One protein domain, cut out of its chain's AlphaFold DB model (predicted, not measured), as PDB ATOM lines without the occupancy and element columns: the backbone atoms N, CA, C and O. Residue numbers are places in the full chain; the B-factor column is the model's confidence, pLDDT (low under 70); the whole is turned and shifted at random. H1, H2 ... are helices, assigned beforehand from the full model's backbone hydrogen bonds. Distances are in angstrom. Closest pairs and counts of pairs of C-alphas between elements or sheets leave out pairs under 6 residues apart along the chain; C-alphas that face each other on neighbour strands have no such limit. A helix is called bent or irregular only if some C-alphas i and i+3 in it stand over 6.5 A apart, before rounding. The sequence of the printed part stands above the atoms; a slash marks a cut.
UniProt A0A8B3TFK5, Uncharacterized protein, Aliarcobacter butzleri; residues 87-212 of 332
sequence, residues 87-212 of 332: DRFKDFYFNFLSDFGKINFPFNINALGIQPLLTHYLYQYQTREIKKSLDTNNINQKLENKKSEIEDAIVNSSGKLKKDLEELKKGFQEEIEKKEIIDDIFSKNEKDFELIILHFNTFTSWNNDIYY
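Overview. This is residues 87 to 212 of the 332 residues of an uncharacterized protein of Aliarcobacter butzleri (UniProt A0A8B3TFK5). A long, slim rod of helices has a pair running lengthwise, the long H6 and the shorter H3 side by side and in opposite ways, and a helical hairpin of H4 and H5 makes one end of the rod. Towards the other end H1 is set crosswise on both H3 and H6, and the short H2 and H7 lie near the start of H3. The printed part has 126 residues with seven named helices, H1 to H7 in order along the chain, and no named strand; the class is all helix. It is extended, with a radius of gyration of the C-alphas of 21.6 A and spans of 70 by 24 by 20 A.

Arrangement. H1, residues 87 to 99, touches H3, residues 114 to 133, with its residues 92 to 96 alone; the closest C-alphas, of Phe 96 and Tyr 121, are 7.0 A apart, at a steep tilt of 67 degrees, only just short of about perpendicular. H1 also touches H6, residues 174 to 203, about perpendicular at 74 degrees, the closest C-alphas being those of Phe 89 and Ile 196, 4.6 A apart. H2, residues 109 to 112, is close to but not clearly touching H3, with the C-alphas of Ile 109 and Leu 117 closest at 7.2 A. H3 and H6 are the hubs, touching three helices each. They touch each other at a shallow tilt of 22 degrees, opposite ways, with the C-alphas of Ser 133 and Ile 185 closest at 6.8 A. H4, residues 136 to 155, touches H6 with residues 139 to 143 alone, at a steep tilt of 64 degrees, the closest C-alphas being those of Leu 143 and Lys 178, 6.9 A apart. H4 and H5, residues 159 to 170, form a hairpin at a shallow tilt of 26 degrees, with the C-alphas of Ile 154 and Lys 162 closest at 5.5 A. H7, residues 208 to 212, only just touches H3, with 3 pairs of C-alphas within 8 A, the closest those of Ile 114 and Tyr 211, 5.9 A apart. H3 and H5 are apart. Each O i to N i+4 pair is within hydrogen-bond range in H1, H3, H4 and H7, against 7 of 8 in H5 and 22 of 26 in H6; H2 is too short for such a pair.

Along the chain. H1 begins at C-alpha 87, (116.462, 200.411, 92.198), and measures 18.0 A. H3 measures 28.4 A, H4 28.7 A and H5 17.3 A. H6 measures 43.7 A from C-alpha 174 at (144.175, 194.922, 108.869); it has a kink of 32 degrees near residue 197 and is irregular, with C-alphas 198 and 201 7.1 A apart. H2 and H7 are short, and H7 ends at C-alpha 212, (105.135, 182.103, 76.984).

Size, cuts and confidence. The two C-alphas farthest apart are those of Ala 111 and Gly 159, at 70.7 A. The printed part has no cut; the link from H1 to H2 is short, and the other links are tight. The mean pLDDT of the printed part is 87.6, and residues 104 to 112, of which 109 to 112 belong to H2, are under 70.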
ATOM      1  N   ASP A  87     115.512 200.606  93.301       94.62
ATOM      2  CA  ASP A  87     116.462 200.411  92.198       94.62
ATOM      3  C   ASP A  87     117.054 199.000  92.171       94.62
ATOM      4  O   ASP A  87     117.267 198.435  91.104       94.62
ATOM      5  N   ARG A  88     117.236 198.374  93.343       94.12
ATOM      6  CA  ARG A  88     117.664 196.970  93.439       94.12
ATOM      7  C   ARG A  88     116.679 195.992  92.818       94.12
ATOM      8  O   ARG A  88     117.108 195.036  92.177       94.12
ATOM      9  N   PHE A  89     115.381 196.232  92.977       96.44
ATOM     10  CA  PHE A  89     114.361 195.430  92.314       96.44
ATOM     11  C   PHE A  89     114.354 195.682  90.804       96.44
ATOM     12  O   PHE A  89     114.316 194.719  90.041       96.44
ATOM     13  N   LYS A  90     114.467 196.945  90.367       97.31
ATOM     14  CA  LYS A  90     114.561 197.296  88.937       97.31
ATOM     15  C   LYS A  90     115.760 196.612  88.280       97.31
ATOM     16  O   LYS A  90     115.612 195.985  87.232       97.31
ATOM     17  N   ASP A  91     116.921 196.672  88.927       96.44
ATOM     18  CA  ASP A  91     118.152 196.040  88.457       96.44
ATOM     19  C   ASP A  91     118.008 194.517  88.373       96.44
ATOM     20  O   ASP A  91     118.273 193.933  87.321       96.44
ATOM     21  N   PHE A  92     117.503 193.870  89.429       96.62
ATOM     22  CA  PHE A  92     117.188 192.439  89.412       96.62
ATOM     23  C   PHE A  92     116.268 192.071  88.240       96.62
ATOM     24  O   PHE A  92     116.551 191.140  87.484       96.62
ATOM     25  N   TYR A  93     115.179 192.817  88.077       97.44
ATOM     26  CA  TYR A  93     114.150 192.541  87.091       97.44
ATOM     27  C   TYR A  93     114.658 192.700  85.648       97.44
ATOM     28  O   TYR A  93     114.425 191.828  84.809       97.44
ATOM     29  N   PHE A  94     115.403 193.764  85.338       97.62
ATOM     30  CA  PHE A  94     115.939 193.949  83.988       97.62
ATOM     31  C   PHE A  94     117.083 192.990  83.660       97.62
ATOM     32  O   PHE A  94     117.176 192.520  82.523       97.62
ATOM     33  N   ASN A  95     117.904 192.626  84.650       96.00
ATOM     34  CA  ASN A  95     118.844 191.516  84.509       96.00
ATOM     35  C   ASN A  95     118.093 190.217  84.175       96.00
ATOM     36  O   ASN A  95     118.449 189.546  83.205       96.00
ATOM     37  N   PHE A  96     117.013 189.913  84.906       95.38
ATOM     38  CA  PHE A  96     116.169 188.748  84.641       95.38
ATOM     39  C   PHE A  96     115.637 188.745  83.208       95.38
ATOM     40  O   PHE A  96     115.787 187.737  82.525       95.38
ATOM     41  N   LEU A  97     115.079 189.856  82.719       95.00
ATOM     42  CA  LEU A  97     114.581 189.935  81.342       95.00
ATOM     43  C   LEU A  97     115.689 189.769  80.288       95.00
ATOM     44  O   LEU A  97     115.492 189.075  79.290       95.00
ATOM     45  N   SER A  98     116.853 190.391  80.490       93.88
ATOM     46  CA  SER A  98     118.003 190.296  79.573       93.88
ATOM     47  C   SER A  98     118.581 188.872  79.500       93.88
ATOM     48  O   SER A  98     119.015 188.402  78.435       93.88
ATOM     49  N   ASP A  99     118.567 188.171  80.634       91.75
ATOM     50  CA  ASP A  99     119.036 186.792  80.761       91.75
ATOM     51  C   ASP A  99     117.936 185.762  80.481       91.75
ATOM     52  O   ASP A  99     118.240 184.579  80.308       91.75
ATOM     53  N   PHE A 100     116.671 186.182  80.390       88.62
ATOM     54  CA  PHE A 100     115.522 185.314  80.145       88.62
ATOM     55  C   PHE A 100     115.785 184.419  78.930       88.62
ATOM     56  O   PHE A 100     116.360 184.855  77.934       88.62
ATOM     57  N   GLY A 101     115.447 183.131  79.006       79.88
ATOM     58  CA  GLY A 101     115.757 182.121  77.980       79.88
ATOM     59  C   GLY A 101     117.244 181.737  77.820       79.88
ATOM     60  O   GLY A 101     117.547 180.831  77.049       79.88
ATOM     61  N   LYS A 102     118.180 182.385  78.532       83.75
ATOM     62  CA  LYS A 102     119.590 181.955  78.685       83.75
ATOM     63  C   LYS A 102     119.869 181.363  80.072       83.75
ATOM     64  O   LYS A 102     120.977 180.899  80.333       83.75
ATOM     65  N   ILE A 103     118.887 181.411  80.972       79.88
ATOM     66  CA  ILE A 103     119.014 180.921  82.345       79.88
ATOM     67  C   ILE A 103     119.198 179.403  82.301       79.88
ATOM     68  O   ILE A 103     118.286 178.659  81.941       79.88
ATOM     69  N   ASN A 104     120.385 178.942  82.693       68.12
ATOM     70  CA  ASN A 104     120.658 177.519  82.851       68.12
ATOM     71  C   ASN A 104     119.873 176.994  84.053       68.12
ATOM     72  O   ASN A 104     120.287 177.180  85.197       68.12
ATOM     73  N   PHE A 105     118.742 176.345  83.786       68.94
ATOM     74  CA  PHE A 105     117.908 175.729  84.807       68.94
ATOM     75  C   PHE A 105     118.132 174.207  84.816       68.94
ATOM     76  O   PHE A 105     118.102 173.583  83.754       68.94
ATOM     77  N   PRO A 106     118.350 173.573  85.984       62.81
ATOM     78  CA  PRO A 106     118.686 172.146  86.064       62.81
ATOM     79  C   PRO A 106     117.536 171.193  85.683       62.81
ATOM     80  O   PRO A 106     117.732 169.979  85.670       62.81
ATOM     81  N   PHE A 107     116.348 171.715  85.363       63.44
ATOM     82  CA  PHE A 107     115.149 170.947  85.022       63.44
ATOM     83  C   PHE A 107     114.386 171.589  83.852       63.44
ATOM     84  O   PHE A 107     114.620 172.741  83.496       63.44
ATOM     85  N   ASN A 108     113.445 170.853  83.255       59.00
ATOM     86  CA  ASN A 108     112.599 171.376  82.183       59.00
ATOM     87  C   ASN A 108     111.628 172.441  82.731       59.00
ATOM     88  O   ASN A 108     110.744 172.116  83.524       59.00
ATOM     89  N   ILE A 109     111.785 173.698  82.302       56.94
ATOM     90  CA  ILE A 109     110.971 174.845  82.744       56.94
ATOM     91  C   ILE A 109     109.480 174.607  82.460       56.94
ATOM     92  O   ILE A 109     108.641 174.956  83.290       56.94
ATOM     93  N   ASN A 110     109.149 173.899  81.372       54.78
ATOM     94  CA  ASN A 110     107.765 173.577  81.011       54.78
ATOM     95  C   ASN A 110     107.047 172.720  82.073       54.78
ATOM     96  O   ASN A 110     105.821 172.670  82.078       54.78
ATOM     97  N   ALA A 111     107.781 172.048  82.970       57.38
ATOM     98  CA  ALA A 111     107.206 171.212  84.025       57.38
ATOM     99  C   ALA A 111     107.030 171.935  85.376       57.38
ATOM    100  O   ALA A 111     106.297 171.443  86.229       57.38
ATOM    101  N   LEU A 112     107.714 173.064  85.596       61.31
ATOM    102  CA  LEU A 112     107.808 173.723  86.911       61.31
ATOM    103  C   LEU A 112     107.325 175.181  86.904       61.31
ATOM    104  O   LEU A 112     106.987 175.720  87.956       61.31
ATOM    105  N   GLY A 113     107.258 175.799  85.725       70.62
ATOM    106  CA  GLY A 113     106.732 177.140  85.514       70.62
ATOM    107  C   GLY A 113     107.666 178.283  85.893       70.62
ATOM    108  O   GLY A 113     108.855 178.099  86.157       70.62
ATOM    109  N   ILE A 114     107.128 179.503  85.866       84.06
ATOM    110  CA  ILE A 114     107.910 180.741  85.997       84.06
ATOM    111  C   ILE A 114     108.379 181.032  87.431       84.06
ATOM    112  O   ILE A 114     109.430 181.644  87.609       84.06
ATOM    113  N   GLN A 115     107.673 180.544  88.460       85.81
ATOM    114  CA  GLN A 115     108.056 180.788  89.862       85.81
ATOM    115  C   GLN A 115     109.398 180.146  90.232       85.81
ATOM    116  O   GLN A 115     110.271 180.848  90.750       85.81
ATOM    117  N   PRO A 116     109.639 178.846  89.966       85.69
ATOM    118  CA  PRO A 116     110.930 178.243  90.287       85.69
ATOM    119  C   PRO A 116     112.071 178.872  89.485       85.69
ATOM    120  O   PRO A 116     113.166 179.029  90.025       85.69
ATOM    121  N   LEU A 117     111.804 179.291  88.240       87.44
ATOM    122  CA  LEU A 117     112.760 180.021  87.407       87.44
ATOM    123  C   LEU A 117     113.171 181.351  88.050       87.44
ATOM    124  O   LEU A 117     114.365 181.604  88.196       87.44
ATOM    125  N   LEU A 118     112.203 182.169  88.474       90.06
ATOM    126  CA  LEU A 118     112.448 183.450  89.141       90.06
ATOM    127  C   LEU A 118     113.220 183.275  90.450       90.06
ATOM    128  O   LEU A 118     114.210 183.967  90.674       90.06
ATOM    129  N   THR A 119     112.822 182.315  91.287       89.31
ATOM    130  CA  THR A 119     113.506 182.026  92.558       89.31
ATOM    131  C   THR A 119     114.950 181.578  92.334       89.31
ATOM    132  O   THR A 119     115.867 182.023  93.026       89.31
ATOM    133  N   HIS A 120     115.190 180.718  91.343       90.12
ATOM    134  CA  HIS A 120     116.546 180.298  91.001       90.12
ATOM    135  C   HIS A 120     117.379 181.449  90.448       90.12
ATOM    136  O   HIS A 120     118.543 181.595  90.821       90.12
ATOM    137  N   TYR A 121     116.790 182.275  89.583       92.69
ATOM    138  CA  TYR A 121     117.470 183.439  89.037       92.69
ATOM    139  C   TYR A 121     117.827 184.442  90.137       92.69
ATOM    140  O   TYR A 121     118.947 184.939  90.162       92.69
ATOM    141  N   LEU A 122     116.936 184.661  91.107       93.81
ATOM    142  CA  LEU A 122     117.209 185.479  92.287       93.81
ATOM    143  C   LEU A 122     118.418 184.964  93.076       93.81
ATOM    144  O   LEU A 122     119.306 185.746  93.415       93.81
ATOM    145  N   TYR A 123     118.512 183.652  93.294       91.88
ATOM    146  CA  TYR A 123     119.681 183.053  93.939       91.88
ATOM    147  C   TYR A 123     120.973 183.251  93.125       91.88
ATOM    148  O   TYR A 123     122.021 183.600  93.682       91.88
ATOM    149  N   GLN A 124     120.919 183.052  91.803       92.31
ATOM    150  CA  GLN A 124     122.066 183.278  90.917       92.31
ATOM    151  C   GLN A 124     122.513 184.745  90.930       92.31
ATOM    152  O   GLN A 124     123.708 185.024  91.055       92.31
ATOM    153  N   TYR A 125     121.555 185.667  90.846       93.38
ATOM    154  CA  TYR A 125     121.763 187.106  90.895       93.38
ATOM    155  C   TYR A 125     122.434 187.517  92.212       93.38
ATOM    156  O   TYR A 125     123.512 188.111  92.192       93.38
ATOM    157  N   GLN A 126     121.880 187.103  93.355       91.75
ATOM    158  CA  GLN A 126     122.453 187.395  94.671       91.75
ATOM    159  C   GLN A 126     123.880 186.845  94.799       91.75
ATOM    160  O   GLN A 126     124.789 187.545  95.243       91.75
ATOM    161  N   THR A 127     124.104 185.609  94.348       91.06
ATOM    162  CA  THR A 127     125.429 184.976  94.370       91.06
ATOM    163  C   THR A 127     126.442 185.756  93.531       91.06
ATOM    164  O   THR A 127     127.598 185.901  93.937       91.06
ATOM    165  N   ARG A 128     126.035 186.261  92.361       90.88
ATOM    166  CA  ARG A 128     126.880 187.077  91.480       90.88
ATOM    167  C   ARG A 128     127.275 188.390  92.156       90.88
ATOM    168  O   ARG A 128     128.462 188.715  92.175       90.88
ATOM    169  N   GLU A 129     126.318 189.084  92.766       89.75
ATOM    170  CA  GLU A 129     126.555 190.361  93.451       89.75
ATOM    171  C   GLU A 129     127.465 190.211  94.680       89.75
ATOM    172  O   GLU A 129     128.400 190.998  94.864       89.75
ATOM    173  N   ILE A 130     127.264 189.162  95.490       89.94
ATOM    174  CA  ILE A 130     128.148 188.857  96.627       89.94
ATOM    175  C   ILE A 130     129.564 188.558  96.133       89.94
ATOM    176  O   ILE A 130     130.522 189.127  96.649       89.94
ATOM    177  N   LYS A 131     129.718 187.693  95.120       90.62
ATOM    178  CA  LYS A 131     131.042 187.335  94.579       90.62
ATOM    179  C   LYS A 131     131.795 188.555  94.059       90.62
ATOM    180  O   LYS A 131     132.978 188.687  94.348       90.62
ATOM    181  N   LYS A 132     131.111 189.453  93.341       88.25
ATOM    182  CA  LYS A 132     131.690 190.721  92.880       88.25
ATOM    183  C   LYS A 132     132.139 191.583  94.063       88.25
ATOM    184  O   LYS A 132     133.229 192.145  94.039       88.25
ATOM    185  N   SER A 133     131.329 191.659  95.116       86.31
ATOM    186  CA  SER A 133     131.637 192.460  96.308       86.31
ATOM    187  C   SER A 133     132.787 191.889  97.148       86.31
ATOM    188  O   SER A 133     133.540 192.660  97.736       86.31
ATOM    189  N   LEU A 134     132.936 190.561  97.179       88.94
ATOM    190  CA  LEU A 134     133.997 189.839  97.892       88.94
ATOM    191  C   LEU A 134     135.305 189.698  97.096       88.94
ATOM    192  O   LEU A 134     136.238 189.059  97.583       88.94
ATOM    193  N   ASP A 135     135.394 190.262  95.887       89.88
ATOM    194  CA  ASP A 135     136.640 190.264  95.119       89.88
ATOM    195  C   ASP A 135     137.782 190.851  95.968       89.88
ATOM    196  O   ASP A 135     137.646 191.912  96.587       89.88
ATOM    197  N   THR A 136     138.917 190.150  96.022       80.50
ATOM    198  CA  THR A 136     140.049 190.527  96.876       80.50
ATOM    199  C   THR A 136     140.567 191.930  96.561       80.50
ATOM    200  O   THR A 136     140.966 192.646  97.478       80.50
ATOM    201  N   ASN A 137     140.511 192.358  95.298       82.69
ATOM    202  CA  ASN A 137     140.893 193.716  94.922       82.69
ATOM    203  C   ASN A 137     139.925 194.745  95.515       82.69
ATOM    204  O   ASN A 137     140.379 195.762  96.029       82.69
ATOM    205  N   ASN A 138     138.621 194.453  95.539       84.00
ATOM    206  CA  ASN A 138     137.615 195.336  96.134       84.00
ATOM    207  C   ASN A 138     137.781 195.455  97.655       84.00
ATOM    208  O   ASN A 138     137.679 196.552  98.203       84.00
ATOM    209  N   ILE A 139     138.064 194.345  98.344       87.31
ATOM    210  CA  ILE A 139     138.312 194.354  99.795       87.31
ATOM    211  C   ILE A 139     139.578 195.156 100.110       87.31
ATOM    212  O   ILE A 139     139.551 196.030 100.976       87.31
ATOM    213  N   ASN A 140     140.669 194.905  99.381       87.19
ATOM    214  CA  ASN A 140     141.925 195.627  99.576       87.19
ATOM    215  C   ASN A 140     141.777 197.118  99.253       87.19
ATOM    216  O   ASN A 140     142.280 197.951  99.997       87.19
ATOM    217  N   GLN A 141     141.040 197.471  98.199       88.56
ATOM    218  CA  GLN A 141     140.770 198.865  97.856       88.56
ATOM    219  C   GLN A 141     139.964 199.575  98.952       88.56
ATOM    220  O   GLN A 141     140.310 200.687  99.335       88.56
ATOM    221  N   LYS A 142     138.929 198.933  99.511       88.56
ATOM    222  CA  LYS A 142     138.185 199.486 100.657       88.56
ATOM    223  C   LYS A 142     139.070 199.670 101.890       88.56
ATOM    224  O   LYS A 142     138.922 200.660 102.599       88.56
ATOM    225  N   LEU A 143     139.983 198.731 102.135       89.88
ATOM    226  CA  LEU A 143     140.935 198.817 103.238       89.88
ATOM    227  C   LEU A 143     141.894 200.002 103.058       89.88
ATOM    228  O   LEU A 143     142.099 200.768 103.995       89.88
ATOM    229  N   GLU A 144     142.446 200.182 101.856       89.12
ATOM    230  CA  GLU A 144     143.323 201.316 101.544       89.12
ATOM    231  C   GLU A 144     142.579 202.655 101.603       89.12
ATOM    232  O   GLU A 144     143.106 203.617 102.160       89.12
ATOM    233  N   ASN A 145     141.326 202.713 101.145       89.81
ATOM    234  CA  ASN A 145     140.497 203.912 101.285       89.81
ATOM    235  C   ASN A 145     140.285 204.280 102.762       89.81
ATOM    236  O   ASN A 145     140.529 205.423 103.135       89.81
ATOM    237  N   LYS A 146     139.932 203.311 103.624       87.56
ATOM    238  CA  LYS A 146     139.815 203.536 105.079       87.56
ATOM    239  C   LYS A 146     141.118 204.080 105.680       87.56
ATOM    240  O   LYS A 146     141.085 205.010 106.484       87.56
ATOM    241  N   LYS A 147     142.274 203.523 105.296       88.62
ATOM    242  CA  LYS A 147     143.584 204.018 105.757       88.62
ATOM    243  C   LYS A 147     143.825 205.462 105.314       88.62
ATOM    244  O   LYS A 147     144.219 206.280 106.144       88.62
ATOM    245  N   SER A 148     143.561 205.770 104.045       88.81
ATOM    246  CA  SER A 148     143.710 207.120 103.488       88.81
ATOM    247  C   SER A 148     142.809 208.126 104.202       88.81
ATOM    248  O   SER A 148     143.276 209.187 104.596       88.81
ATOM    249  N   GLU A 149     141.544 207.778 104.453       89.31
ATOM    250  CA  GLU A 149     140.592 208.639 105.167       89.31
ATOM    251  C   GLU A 149     141.062 208.964 106.595       89.31
ATOM    252  O   GLU A 149     140.962 210.110 107.041       89.31
ATOM    253  N   ILE A 150     141.624 207.979 107.308       87.38
ATOM    254  CA  ILE A 150     142.218 208.196 108.636       87.38
ATOM    255  C   ILE A 150     143.430 209.131 108.536       87.38
ATOM    256  O   ILE A 150     143.579 210.036 109.359       87.38
ATOM    257  N   GLU A 151     144.304 208.936 107.546       88.94
ATOM    258  CA  GLU A 151     145.473 209.797 107.332       88.94
ATOM    259  C   GLU A 151     145.078 211.242 107.026       88.94
ATOM    260  O   GLU A 151     145.581 212.166 107.672       88.94
ATOM    261  N   ASP A 152     144.123 211.436 106.124       90.62
ATOM    262  CA  ASP A 152     143.598 212.750 105.768       90.62
ATOM    263  C   ASP A 152     142.933 213.433 106.973       90.62
ATOM    264  O   ASP A 152     143.134 214.629 107.214       90.62
ATOM    265  N   ALA A 153     142.194 212.683 107.795       90.19
ATOM    266  CA  ALA A 153     141.604 213.199 109.029       90.19
ATOM    267  C   ALA A 153     142.671 213.628 110.057       90.19
ATOM    268  O   ALA A 153     142.511 214.645 110.738       90.19
ATOM    269  N   ILE A 154     143.791 212.903 110.162       89.88
ATOM    270  CA  ILE A 154     144.921 213.270 111.036       89.88
ATOM    271  C   ILE A 154     145.596 214.559 110.551       89.88
ATOM    272  O   ILE A 154     145.927 215.427 111.364       89.88
ATOM    273  N   VAL A 155     145.807 214.699 109.238       91.06
ATOM    274  CA  VAL A 155     146.432 215.892 108.643       91.06
ATOM    275  C   VAL A 155     145.586 217.139 108.900       91.06
ATOM    276  O   VAL A 155     146.133 218.190 109.238       91.06
ATOM    277  N   ASN A 156     144.261 217.009 108.815       90.50
ATOM    278  CA  ASN A 156     143.319 218.121 108.936       90.50
ATOM    279  C   ASN A 156     142.833 218.402 110.372       90.50
ATOM    280  O   ASN A 156     142.039 219.319 110.588       90.50
ATOM    281  N   SER A 157     143.299 217.648 111.370       89.50
ATOM    282  CA  SER A 157     142.895 217.804 112.771       89.50
ATOM    283  C   SER A 157     143.989 218.429 113.641       89.50
ATOM    284  O   SER A 157     145.172 218.475 113.299       89.50
ATOM    285  N   SER A 158     143.602 218.949 114.810       88.44
ATOM    286  CA  SER A 158     144.536 219.539 115.773       88.44
ATOM    287  C   SER A 158     144.150 219.232 117.221       88.44
ATOM    288  O   SER A 158     143.038 218.789 117.522       88.44
ATOM    289  N   GLY A 159     145.097 219.441 118.141       89.44
ATOM    290  CA  GLY A 159     144.864 219.293 119.577       89.44
ATOM    291  C   GLY A 159     144.567 217.851 119.999       89.44
ATOM    292  O   GLY A 159     145.323 216.935 119.682       89.44
ATOM    293  N   LYS A 160     143.487 217.664 120.765       88.38
ATOM    294  CA  LYS A 160     143.079 216.356 121.300       88.38
ATOM    295  C   LYS A 160     142.594 215.404 120.200       88.38
ATOM    296  O   LYS A 160     143.032 214.265 120.171       88.38
ATOM    297  N   LEU A 161     141.795 215.904 119.254       85.12
ATOM    298  CA  LEU A 161     141.233 215.105 118.158       85.12
ATOM    299  C   LEU A 161     142.329 214.428 117.319       85.12
ATOM    300  O   LEU A 161     142.217 213.259 116.971       85.12
ATOM    301  N   LYS A 162     143.424 215.152 117.052       89.44
ATOM    302  CA  LYS A 162     144.578 214.606 116.333       89.44
ATOM    303  C   LYS A 162     145.240 213.451 117.088       89.44
ATOM    304  O   LYS A 162     145.575 212.445 116.477       89.44
ATOM    305  N   LYS A 163     145.406 213.582 118.410       85.62
ATOM    306  CA  LYS A 163     145.974 212.511 119.246       85.62
ATOM    307  C   LYS A 163     145.079 211.274 119.257       85.62
ATOM    308  O   LYS A 163     145.594 210.173 119.108       85.62
ATOM    309  N   ASP A 164     143.768 211.473 119.372       87.50
ATOM    310  CA  ASP A 164     142.786 210.386 119.365       87.50
ATOM    311  C   ASP A 164     142.820 209.625 118.013       87.50
ATOM    312  O   ASP A 164     142.819 208.396 117.986       87.50
ATOM    313  N   LEU A 165     142.948 210.337 116.883       87.12
ATOM    314  CA  LEU A 165     143.084 209.731 115.548       87.12
ATOM    315  C   LEU A 165     144.443 209.038 115.324       87.12
ATOM    316  O   LEU A 165     144.505 207.984 114.693       87.12
ATOM    317  N   GLU A 166     145.539 209.588 115.853       86.94
ATOM    318  CA  GLU A 166     146.861 208.943 115.820       86.94
ATOM    319  C   GLU A 166     146.891 207.642 116.643       86.94
ATOM    320  O   GLU A 166     147.558 206.680 116.248       86.94
ATOM    321  N   GLU A 167     146.170 207.582 117.767       87.00
ATOM    322  CA  GLU A 167     145.967 206.345 118.534       87.00
ATOM    323  C   GLU A 167     145.117 205.331 117.762       87.00
ATOM    324  O   GLU A 167     145.494 204.160 117.696       87.00
ATOM    325  N   LEU A 168     144.041 205.778 117.107       83.75
ATOM    326  CA  LEU A 168     143.207 204.931 116.250       83.75
ATOM    327  C   LEU A 168     144.030 204.304 115.114       83.75
ATOM    328  O   LEU A 168     143.982 203.092 114.918       83.75
ATOM    329  N   LYS A 169     144.878 205.092 114.438       86.25
ATOM    330  CA  LYS A 169     145.795 204.586 113.403       86.25
ATOM    331  C   LYS A 169     146.783 203.547 113.946       86.25
ATOM    332  O   LYS A 169     147.060 202.562 113.271       86.25
ATOM    333  N   LYS A 170     147.321 203.735 115.158       83.81
ATOM    334  CA  LYS A 170     148.207 202.739 115.798       83.81
ATOM    335  C   LYS A 170     147.476 201.448 116.166       83.81
ATOM    336  O   LYS A 170     148.103 200.393 116.185       83.81
ATOM    337  N   GLY A 171     146.186 201.543 116.481       82.06
ATOM    338  CA  GLY A 171     145.314 200.406 116.765       82.06
ATOM    339  C   GLY A 171     144.788 199.684 115.523       82.06
ATOM    340  O   GLY A 171     144.150 198.646 115.681       82.06
ATOM    341  N   PHE A 172     145.051 200.192 114.315       85.62
ATOM    342  CA  PHE A 172     144.532 199.634 113.068       85.62
ATOM    343  C   PHE A 172     145.099 198.232 112.809       85.62
ATOM    344  O   PHE A 172     146.299 198.055 112.587       85.62
ATOM    345  N   GLN A 173     144.226 197.226 112.829       87.75
ATOM    346  CA  GLN A 173     144.581 195.834 112.564       87.75
ATOM    347  C   GLN A 173     143.905 195.380 111.275       87.75
ATOM    348  O   GLN A 173     142.703 195.137 111.255       87.75
ATOM    349  N   GLU A 174     144.694 195.226 110.210       85.94
ATOM    350  CA  GLU A 174     144.175 194.922 108.869       85.94
ATOM    351  C   GLU A 174     143.264 193.691 108.833       85.94
ATOM    352  O   GLU A 174     142.259 193.697 108.137       85.94
ATOM    353  N   GLU A 175     143.589 192.642 109.589       86.31
ATOM    354  CA  GLU A 175     142.783 191.417 109.618       86.31
ATOM    355  C   GLU A 175     141.427 191.611 110.315       86.31
ATOM    356  O   GLU A 175     140.435 191.019 109.892       86.31
ATOM    357  N   ILE A 176     141.354 192.468 111.343       88.31
ATOM    358  CA  ILE A 176     140.078 192.825 111.985       88.31
ATOM    359  C   ILE A 176     139.245 193.672 111.021       88.31
ATOM    360  O   ILE A 176     138.087 193.359 110.770       88.31
ATOM    361  N   GLU A 177     139.859 194.678 110.406       88.94
ATOM    362  CA  GLU A 177     139.193 195.594 109.475       88.94
ATOM    363  C   GLU A 177     138.684 194.886 108.216       88.94
ATOM    364  O   GLU A 177     137.581 195.159 107.748       88.94
ATOM    365  N   LYS A 178     139.446 193.925 107.675       89.25
ATOM    366  CA  LYS A 178     138.984 193.068 106.573       89.25
ATOM    367  C   LYS A 178     137.749 192.272 106.969       89.25
ATOM    368  O   LYS A 178     136.833 192.145 106.160       89.25
ATOM    369  N   LYS A 179     137.718 191.733 108.190       89.81
ATOM    370  CA  LYS A 179     136.557 190.996 108.688       89.81
ATOM    371  C   LYS A 179     135.336 191.910 108.801       89.81
ATOM    372  O   LYS A 179     134.281 191.537 108.306       89.81
ATOM    373  N   GLU A 180     135.500 193.114 109.343       90.75
ATOM    374  CA  GLU A 180     134.423 194.112 109.398       90.75
ATOM    375  C   GLU A 180     133.924 194.498 107.997       90.75
ATOM    376  O   GLU A 180     132.721 194.517 107.757       90.75
ATOM    377  N   ILE A 181     134.827 194.704 107.028       90.94
ATOM    378  CA  ILE A 181     134.457 194.970 105.625       90.94
ATOM    379  C   ILE A 181     133.633 193.815 105.035       90.94
ATOM    380  O   ILE A 181     132.692 194.053 104.276       90.94
ATOM    381  N   ILE A 182     133.988 192.566 105.346       91.31
ATOM    382  CA  ILE A 182     133.251 191.381 104.895       91.31
ATOM    383  C   ILE A 182     131.861 191.331 105.544       91.31
ATOM    384  O   ILE A 182     130.874 191.126 104.835       91.31
ATOM    385  N   ASP A 183     131.768 191.564 106.853       93.00
ATOM    386  CA  ASP A 183     130.499 191.585 107.590       93.00
ATOM    387  C   ASP A 183     129.570 192.709 107.078       93.00
ATOM    388  O   ASP A 183     128.365 192.497 106.902       93.00
ATOM    389  N   ASP A 184     130.127 193.871 106.724       91.81
ATOM    390  CA  ASP A 184     129.410 194.977 106.077       91.81
ATOM    391  C   ASP A 184     128.897 194.601 104.679       91.81
ATOM    392  O   ASP A 184     127.782 194.968 104.298       91.81
ATOM    393  N   ILE A 185     129.693 193.863 103.894       91.62
ATOM    394  CA  ILE A 185     129.284 193.369 102.570       91.62
ATOM    395  C   ILE A 185     128.090 192.421 102.699       91.62
ATOM    396  O   ILE A 185     127.121 192.576 101.953       91.62
ATOM    397  N   PHE A 186     128.137 191.468 103.634       92.19
ATOM    398  CA  PHE A 186     127.016 190.557 103.872       92.19
ATOM    399  C   PHE A 186     125.775 191.306 104.352       92.19
ATOM    400  O   PHE A 186     124.701 191.119 103.784       92.19
ATOM    401  N   SER A 187     125.937 192.226 105.304       93.00
ATOM    402  CA  SER A 187     124.842 193.053 105.825       93.00
ATOM    403  C   SER A 187     124.199 193.924 104.737       93.00
ATOM    404  O   SER A 187     122.981 194.093 104.698       93.00
ATOM    405  N   LYS A 188     125.001 194.488 103.821       91.31
ATOM    406  CA  LYS A 188     124.487 195.234 102.664       91.31
ATOM    407  C   LYS A 188     123.752 194.318 101.689       91.31
ATOM    408  O   LYS A 188     122.699 194.700 101.190       91.31
ATOM    409  N   ASN A 189     124.290 193.130 101.420       91.12
ATOM    410  CA  ASN A 189     123.648 192.182 100.520       91.12
ATOM    411  C   ASN A 189     122.299 191.686 101.057       91.12
ATOM    412  O   ASN A 189     121.356 191.571 100.280       91.12
ATOM    413  N   GLU A 190     122.200 191.430 102.361       92.25
ATOM    414  CA  GLU A 190     120.946 191.061 103.018       92.25
ATOM    415  C   GLU A 190     119.889 192.156 102.833       92.25
ATOM    416  O   GLU A 190     118.800 191.874 102.338       92.25
ATOM    417  N   LYS A 191     120.246 193.422 103.086       93.00
ATOM    418  CA  LYS A 191     119.361 194.569 102.820       93.00
ATOM    419  C   LYS A 191     118.957 194.664 101.349       93.00
ATOM    420  O   LYS A 191     117.782 194.817 101.049       93.00
ATOM    421  N   ASP A 192     119.913 194.561 100.425       91.56
ATOM    422  CA  ASP A 192     119.627 194.596  98.985       91.56
ATOM    423  C   ASP A 192     118.645 193.476  98.583       91.56
ATOM    424  O   ASP A 192     117.754 193.694  97.761       91.56
ATOM    425  N   PHE A 193     118.777 192.289  99.184       93.12
ATOM    426  CA  PHE A 193     117.877 191.160  98.971       93.12
ATOM    427  C   PHE A 193     116.476 191.416  99.537       93.12
ATOM    428  O   PHE A 193     115.493 191.173  98.838       93.12
ATOM    429  N   GLU A 194     116.362 191.957 100.751       93.50
ATOM    430  CA  GLU A 194     115.074 192.358 101.333       93.50
ATOM    431  C   GLU A 194     114.322 193.328 100.413       93.50
ATOM    432  O   GLU A 194     113.136 193.126 100.150       93.50
ATOM    433  N   LEU A 195     115.017 194.322  99.847       93.31
ATOM    434  CA  LEU A 195     114.425 195.289  98.915       93.31
ATOM    435  C   LEU A 195     113.877 194.631  97.639       93.31
ATOM    436  O   LEU A 195     112.863 195.080  97.107       93.31
ATOM    437  N   ILE A 196     114.513 193.563  97.150       95.12
ATOM    438  CA  ILE A 196     113.998 192.778  96.018       95.12
ATOM    439  C   ILE A 196     112.771 191.965  96.448       95.12
ATOM    440  O   ILE A 196     111.765 191.940  95.738       95.12
ATOM    441  N   ILE A 197     112.836 191.322  97.619       92.88
ATOM    442  CA  ILE A 197     111.754 190.482  98.149       92.88
ATOM    443  C   ILE A 197     110.469 191.281  98.391       92.88
ATOM    444  O   ILE A 197     109.388 190.766  98.100       92.88
ATOM    445  N   LEU A 198     110.565 192.541  98.830       92.88
ATOM    446  CA  LEU A 198     109.407 193.432  99.005       92.88
ATOM    447  C   LEU A 198     108.534 193.527  97.745       92.88
ATOM    448  O   LEU A 198     107.308 193.562  97.842       92.88
ATOM    449  N   HIS A 199     109.157 193.506  96.568       94.31
ATOM    450  CA  HIS A 199     108.476 193.595  95.280       94.31
ATOM    451  C   HIS A 199     108.256 192.230  94.613       94.31
ATOM    452  O   HIS A 199     107.594 192.142  93.579       94.31
ATOM    453  N   PHE A 200     108.740 191.133  95.200       91.12
ATOM    454  CA  PHE A 200     108.646 189.797  94.600       91.12
ATOM    455  C   PHE A 200     107.200 189.291  94.492       91.12
ATOM    456  O   PHE A 200     106.880 188.472  93.630       91.12
ATOM    457  N   ASN A 201     106.288 189.854  95.294       89.44
ATOM    458  CA  ASN A 201     104.852 189.602  95.181       89.44
ATOM    459  C   ASN A 201     104.273 189.977  93.807       89.44
ATOM    460  O   ASN A 201     103.257 189.398  93.418       89.44
ATOM    461  N   THR A 202     104.938 190.859  93.048       93.25
ATOM    462  CA  THR A 202     104.637 191.150  91.632       93.25
ATOM    463  C   THR A 202     104.462 189.882  90.814       93.25
ATOM    464  O   THR A 202     103.595 189.811  89.947       93.25
ATOM    465  N   PHE A 203     105.264 188.859  91.102       93.06
ATOM    466  CA  PHE A 203     105.292 187.646  90.307       93.06
ATOM    467  C   PHE A 203     104.260 186.616  90.752       93.06
ATOM    468  O   PHE A 203     104.040 185.669  90.022       93.06
ATOM    469  N   THR A 204     103.585 186.766  91.893       87.75
ATOM    470  CA  THR A 204     102.711 185.716  92.471       87.75
ATOM    471  C   THR A 204     101.594 185.228  91.547       87.75
ATOM    472  O   THR A 204     101.193 184.070  91.627       87.75
ATOM    473  N   SER A 205     101.106 186.096  90.661       84.56
ATOM    474  CA  SER A 205     100.069 185.774  89.672       84.56
ATOM    475  C   SER A 205     100.620 185.227  88.353       84.56
ATOM    476  O   SER A 205      99.847 184.855  87.473       84.56
ATOM    477  N   TRP A 206     101.943 185.167  88.195       91.12
ATOM    478  CA  TRP A 206     102.568 184.691  86.970       91.12
ATOM    479  C   TRP A 206     102.534 183.167  86.908       91.12
ATOM    480  O   TRP A 206     103.099 182.471  87.759       91.12
ATOM    481  N   ASN A 207     101.891 182.667  85.858       85.62
ATOM    482  CA  ASN A 207     101.798 181.258  85.506       85.62
ATOM    483  C   ASN A 207     102.641 180.961  84.245       85.62
ATOM    484  O   ASN A 207     103.443 181.785  83.794       85.62
ATOM    485  N   ASN A 208     102.466 179.773  83.665       85.62
ATOM    486  CA  ASN A 208     103.164 179.383  82.436       85.62
ATOM    487  C   ASN A 208     102.781 180.254  81.235       85.62
ATOM    488  O   ASN A 208     103.605 180.457  80.349       85.62
ATOM    489  N   ASP A 209     101.580 180.823  81.220       89.12
ATOM    490  CA  ASP A 209     101.152 181.685  80.121       89.12
ATOM    491  C   ASP A 209     101.947 182.991  80.106       89.12
ATOM    492  O   ASP A 209     102.360 183.448  79.043       89.12
ATOM    493  N   ILE A 210     102.270 183.546  81.281       91.56
ATOM    494  CA  ILE A 210     103.174 184.702  81.377       91.56
ATOM    495  C   ILE A 210     104.592 184.350  80.911       91.56
ATOM    496  O   ILE A 210     105.246 185.171  80.272       91.56
ATOM    497  N   TYR A 211     105.064 183.125  81.160       89.00
ATOM    498  CA  TYR A 211     106.337 182.666  80.596       89.00
ATOM    499  C   TYR A 211     106.311 182.680  79.061       89.00
ATOM    500  O   TYR A 211     107.205 183.253  78.439       89.00
ATOM    501  N   TYR A 212     105.274 182.105  78.444       87.00
ATOM    502  CA  TYR A 212     105.135 182.103  76.984       87.00
ATOM    503  C   TYR A 212     104.935 183.509  76.413       87.00
ATOM    504  O   TYR A 212     105.469 183.824  75.349       87.00
TER     505      TYR A 212